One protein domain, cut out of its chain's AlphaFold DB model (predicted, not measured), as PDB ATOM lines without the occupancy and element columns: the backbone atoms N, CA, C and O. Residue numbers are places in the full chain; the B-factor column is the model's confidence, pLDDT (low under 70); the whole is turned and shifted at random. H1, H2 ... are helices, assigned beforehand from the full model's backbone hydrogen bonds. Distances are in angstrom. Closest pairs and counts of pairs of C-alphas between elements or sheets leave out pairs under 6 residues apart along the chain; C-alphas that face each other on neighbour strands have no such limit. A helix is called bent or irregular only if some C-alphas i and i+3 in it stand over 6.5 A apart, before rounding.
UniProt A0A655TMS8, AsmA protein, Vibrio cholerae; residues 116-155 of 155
ATOM      1  N   ASP A 116      92.552 147.724 133.331       59.22
ATOM      2  CA  ASP A 116      93.338 147.393 134.533       59.22
ATOM      3  C   ASP A 116      93.262 145.923 134.952       59.22
ATOM      4  O   ASP A 116      94.232 145.367 135.464       59.22
ATOM      5  N   VAL A 117      92.147 145.241 134.679       63.09
ATOM      6  CA  VAL A 117      91.897 143.873 135.172       63.09
ATOM      7  C   VAL A 117      92.897 142.863 134.596       63.09
ATOM      8  O   VAL A 117      93.423 142.010 135.312       63.09
ATOM      9  N   LEU A 118      93.207 142.978 133.301       66.12
ATOM     10  CA  LEU A 118      94.181 142.111 132.634       66.12
ATOM     11  C   LEU A 118      95.622 142.418 133.061       66.12
ATOM     12  O   LEU A 118      96.389 141.478 133.251       66.12
ATOM     13  N   LYS A 119      95.980 143.692 133.280       67.44
ATOM     14  CA  LYS A 119      97.298 144.081 133.815       67.44
ATOM     15  C   LYS A 119      97.488 143.582 135.244       67.44
ATOM     16  O   LYS A 119      98.517 142.990 135.544       67.44
ATOM     17  N   GLN A 120      96.486 143.752 136.107       66.56
ATOM     18  CA  GLN A 120      96.521 143.267 137.487       66.56
ATOM     19  C   GLN A 120      96.652 141.745 137.553       66.56
ATOM     20  O   GLN A 120      97.432 141.233 138.353       66.56
ATOM     21  N   LYS A 121      95.937 141.006 136.696       67.75
ATOM     22  CA  LYS A 121      96.057 139.546 136.674       67.75
ATOM     23  C   LYS A 121      97.373 139.071 136.061       67.75
ATOM     24  O   LYS A 121      97.971 138.148 136.599       67.75
ATOM     25  N   ALA A 122      97.851 139.716 134.994       70.56
ATOM     26  CA  ALA A 122      99.176 139.439 134.438       70.56
ATOM     27  C   ALA A 122     100.269 139.670 135.489       70.56
ATOM     28  O   ALA A 122     101.103 138.795 135.692       70.56
ATOM     29  N   LYS A 123     100.199 140.786 136.225       69.19
ATOM     30  CA  LYS A 123     101.093 141.072 137.350       69.19
ATOM     31  C   LYS A 123     101.002 139.989 138.426       69.19
ATOM     32  O   LYS A 123     102.019 139.441 138.808       69.19
ATOM     33  N   LYS A 124      99.791 139.583 138.820       72.69
ATOM     34  CA  LYS A 124      99.573 138.531 139.826       72.69
ATOM     35  C   LYS A 124     100.126 137.157 139.422       72.69
ATOM     36  O   LYS A 124     100.656 136.443 140.270       72.69
ATOM     37  N   GLU A 125      99.988 136.759 138.158       69.69
ATOM     38  CA  GLU A 125     100.553 135.494 137.661       69.69
ATOM     39  C   GLU A 125     102.080 135.558 137.556       69.69
ATOM     40  O   GLU A 125     102.760 134.587 137.890       69.69
ATOM     41  N   VAL A 126     102.629 136.714 137.168       71.31
ATOM     42  CA  VAL A 126     104.076 136.950 137.173       71.31
ATOM     43  C   VAL A 126     104.623 136.920 138.599       71.31
ATOM     44  O   VAL A 126     105.549 136.159 138.854       71.31
ATOM     45  N   ASP A 127     103.994 137.624 139.541       72.31
ATOM     46  CA  ASP A 127     104.366 137.617 140.958       72.31
ATOM     47  C   ASP A 127     104.346 136.183 141.524       72.31
ATOM     48  O   ASP A 127     105.317 135.753 142.140       72.31
ATOM     49  N   ARG A 128     103.309 135.376 141.229       75.81
ATOM     50  CA  ARG A 128     103.255 133.950 141.629       75.81
ATOM     51  C   ARG A 128     104.349 133.095 140.994       75.81
ATOM     52  O   ARG A 128     104.846 132.161 141.625       75.81
ATOM     53  N   GLY A 129     104.655 133.319 139.718       72.69
ATOM     54  CA  GLY A 129     105.720 132.599 139.022       72.69
ATOM     55  C   GLY A 129     107.083 132.909 139.632       72.69
ATOM     56  O   GLY A 129     107.904 132.013 139.818       72.69
ATOM     57  N   VAL A 130     107.278 134.168 140.003       74.25
ATOM     58  CA  VAL A 130     108.511 134.694 140.579       74.25
ATOM     59  C   VAL A 130     108.687 134.203 141.998       74.25
ATOM     60  O   VAL A 130     109.745 133.666 142.285       74.25
ATOM     61  N   GLU A 131     107.643 134.247 142.824       75.31
ATOM     62  CA  GLU A 131     107.648 133.706 144.186       75.31
ATOM     63  C   GLU A 131     108.101 132.234 144.194       75.31
ATOM     64  O   GLU A 131     109.046 131.864 144.892       75.31
ATOM     65  N   LYS A 132     107.542 131.410 143.295       77.56
ATOM     66  CA  LYS A 132     107.942 130.000 143.119       77.56
ATOM     67  C   LYS A 132     109.382 129.814 142.638       77.56
ATOM     68  O   LYS A 132     109.994 128.787 142.940       77.56
ATOM     69  N   LEU A 133     109.898 130.732 141.823       73.00
ATOM     70  CA  LEU A 133     111.281 130.693 141.346       73.00
ATOM     71  C   LEU A 133     112.239 131.133 142.453       73.00
ATOM     72  O   LEU A 133     113.232 130.452 142.692       73.00
ATOM     73  N   THR A 134     111.912 132.200 143.183       73.31
ATOM     74  CA  THR A 134     112.683 132.660 144.336       73.31
ATOM     75  C   THR A 134     112.697 131.619 145.450       73.31
ATOM     76  O   THR A 134     113.762 131.362 145.994       73.31
ATOM     77  N   ASP A 135     111.601 130.918 145.733       77.50
ATOM     78  CA  ASP A 135     111.588 129.839 146.735       77.50
ATOM     79  C   ASP A 135     112.546 128.688 146.399       77.50
ATOM     80  O   ASP A 135     113.065 128.014 147.290       77.50
ATOM     81  N   LYS A 136     112.824 128.468 145.108       74.31
ATOM     82  CA  LYS A 136     113.783 127.457 144.641       74.31
ATOM     83  C   LYS A 136     115.226 127.960 144.584       74.31
ATOM     84  O   LYS A 136     116.144 127.141 144.538       74.31
ATOM     85  N   ILE A 137     115.442 129.273 144.588       77.44
ATOM     86  CA  ILE A 137     116.769 129.893 144.561       77.44
ATOM     87  C   ILE A 137     117.242 130.091 146.007       77.44
ATOM     88  O   ILE A 137     116.602 130.769 146.804       77.44
ATOM     89  N   LYS A 138     118.383 129.492 146.366       70.50
ATOM     90  CA  LYS A 138     118.961 129.608 147.721       70.50
ATOM     91  C   LYS A 138     119.753 130.902 147.946       70.50
ATOM     92  O   LYS A 138     120.073 131.215 149.085       70.50
ATOM     93  N   ASP A 139     120.061 131.622 146.874       81.56
ATOM     94  CA  ASP A 139     120.953 132.780 146.855       81.56
ATOM     95  C   ASP A 139     120.169 134.108 146.892       81.56
ATOM     96  O   ASP A 139     119.308 134.359 146.044       81.56
ATOM     97  N   GLU A 140     120.430 134.946 147.901       76.94
ATOM     98  CA  GLU A 140     119.696 136.201 148.145       76.94
ATOM     99  C   GLU A 140     119.945 137.280 147.082       76.94
ATOM    100  O   GLU A 140     119.033 138.048 146.764       76.94
ATOM    101  N   ASP A 141     121.145 137.339 146.505       80.31
ATOM    102  CA  ASP A 141     121.485 138.353 145.501       80.31
ATOM    103  C   ASP A 141     120.781 138.060 144.177       80.31
ATOM    104  O   ASP A 141     120.221 138.953 143.533       80.31
ATOM    105  N   THR A 142     120.689 136.777 143.830       77.06
ATOM    106  CA  THR A 142     119.938 136.316 142.661       77.06
ATOM    107  C   THR A 142     118.431 136.582 142.815       77.06
ATOM    108  O   THR A 142     117.779 136.986 141.850       77.06
ATOM    109  N   LYS A 143     117.864 136.444 144.028       78.19
ATOM    110  CA  LYS A 143     116.460 136.819 144.310       78.19
ATOM    111  C   LYS A 143     116.200 138.307 144.067       78.19
ATOM    112  O   LYS A 143     115.226 138.659 143.402       78.19
ATOM    113  N   LYS A 144     117.077 139.176 144.580       79.12
ATOM    114  CA  LYS A 144     116.950 140.637 144.443       79.12
ATOM    115  C   LYS A 144     117.087 141.096 142.992       79.12
ATOM    116  O   LYS A 144     116.360 141.995 142.572       79.12
ATOM    117  N   ALA A 145     117.966 140.461 142.216       81.06
ATOM    118  CA  ALA A 145     118.134 140.758 140.796       81.06
ATOM    119  C   ALA A 145     116.864 140.452 139.980       81.06
ATOM    120  O   ALA A 145     116.445 141.270 139.161       81.06
ATOM    121  N   VAL A 146     116.218 139.308 140.235       78.50
ATOM    122  CA  VAL A 146     114.965 138.927 139.559       78.50
ATOM    123  C   VAL A 146     113.830 139.890 139.921       78.50
ATOM    124  O   VAL A 146     113.136 140.373 139.027       78.50
ATOM    125  N   ASP A 147     113.680 140.236 141.202       77.44
ATOM    126  CA  ASP A 147     112.650 141.178 141.670       77.44
ATOM    127  C   ASP A 147     112.843 142.598 141.092       77.44
ATOM    128  O   ASP A 147     111.886 143.262 140.685       77.44
ATOM    129  N   GLY A 148     114.096 143.050 140.973       81.38
ATOM    130  CA  GLY A 148     114.444 144.335 140.360       81.38
ATOM    131  C   GLY A 148     114.118 144.418 138.865       81.38
ATOM    132  O   GLY A 148     113.581 145.429 138.407       81.38
ATOM    133  N   LEU A 149     114.379 143.350 138.103       78.00
ATOM    134  CA  LEU A 149     114.076 143.293 136.665       78.00
ATOM    135  C   LEU A 149     112.570 143.350 136.381       78.00
ATOM    136  O   LEU A 149     112.139 143.999 135.429       78.00
ATOM    137  N   LEU A 150     111.759 142.712 137.222       73.50
ATOM    138  CA  LEU A 150     110.302 142.710 137.077       73.50
ATOM    139  C   LEU A 150     109.699 144.068 137.404       73.50
ATOM    140  O   LEU A 150     108.851 144.557 136.661       73.50
ATOM    141  N   LYS A 151     110.174 144.716 138.473       75.31
ATOM    142  CA  LYS A 151     109.776 146.090 138.795       75.31
ATOM    143  C   LYS A 151     110.080 147.048 137.643       75.31
ATOM    144  O   LYS A 151     109.274 147.933 137.393       75.31
ATOM    145  N   GLY A 152     111.172 146.833 136.906       73.56
ATOM    146  CA  GLY A 152     111.499 147.602 135.701       73.56
ATOM    147  C   GLY A 152     110.609 147.321 134.480       73.56
ATOM    148  O   GLY A 152     110.469 148.195 133.635       73.56
ATOM    149  N   LEU A 153     109.992 146.138 134.378       70.75
ATOM    150  CA  LEU A 153     109.111 145.755 133.259       70.75
ATOM    151  C   LEU A 153     107.672 146.276 133.391       70.75
ATOM    152  O   LEU A 153     106.964 146.371 132.390       70.75
ATOM    153  N   PHE A 154     107.224 146.571 134.614       67.12
ATOM    154  CA  PHE A 154     105.847 146.994 134.909       67.12
ATOM    155  C   PHE A 154     105.726 148.455 135.367       67.12
ATOM    156  O   PHE A 154     104.653 148.838 135.844       67.12
ATOM    157  N   ASN A 155     106.800 149.238 135.255       54.66
ATOM    158  CA  ASN A 155     106.844 150.658 135.610       54.66
ATOM    159  C   ASN A 155     106.833 151.555 134.368       54.66
ATOM    160  O   ASN A 155     107.416 151.141 133.343       54.66
TER     161      ASN A 155
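What this domain is: This is residues 116 to 155 of the 155 residues of the protein "AsmA protein" of Vibrio cholerae (UniProt A0A655TMS8). Look for a flat helical hairpin: the longer helix H1 runs out, the chain folds back through a tight turn, and the shorter H2 returns at H1's side, the two meeting loosely and near the turn. The turn, residues 136 to 141, sticks out at one end, and at the other end the first part of H1 reaches past H2. The printed part has 40 residues with two named helices, H1 then H2, no named strand, and the class is all helix. It is only just loose, close to compact, with a radius of gyration of the C-alphas of 10.9 A and spans of 34 by 18 by 7 A.

How they stand to each other: Begin with the longest helix, H1, residues 117 to 136, and then take H2, residues 140 to 153, which follows it in the chain. They form a helical hairpin and run opposite ways at a shallow tilt of 14 degrees, their centres 12.7 A apart. They only just touch, with 3 pairs of C-alphas within 8 A; the closest C-alphas, those of Thr 134 and Lys 143, are 5.6 A apart. H1 touches H2 with residues 130 to 134 alone, and H2 touches H1 with residues 143 to 147 alone. In H2 every O i to N i+4 pair is within hydrogen-bond range; in H1, 15 of 16 are.

Where its parts are: Find C-alpha 117 at (91.897, 143.873, 135.172); from there H1 runs 29.0 A to C-alpha 136 at (113.783, 127.457, 144.641). H2 begins at C-alpha 140 and runs 20.6 A to C-alpha 153 at (109.111, 145.755, 133.259). Neither helix is bent.

The domain as a whole: The C-alphas farthest apart, those of Asp 116 and Lys 138, are 33.9 A apart. The printed part has no cut, and the link from H1 to H2, 3 residues, is tight. Asn 155 is the chain's last residue. The mean pLDDT of the printed part is 73.1; look for values under 70 at residues 116 to 121, 123, 125 and 154 to 155.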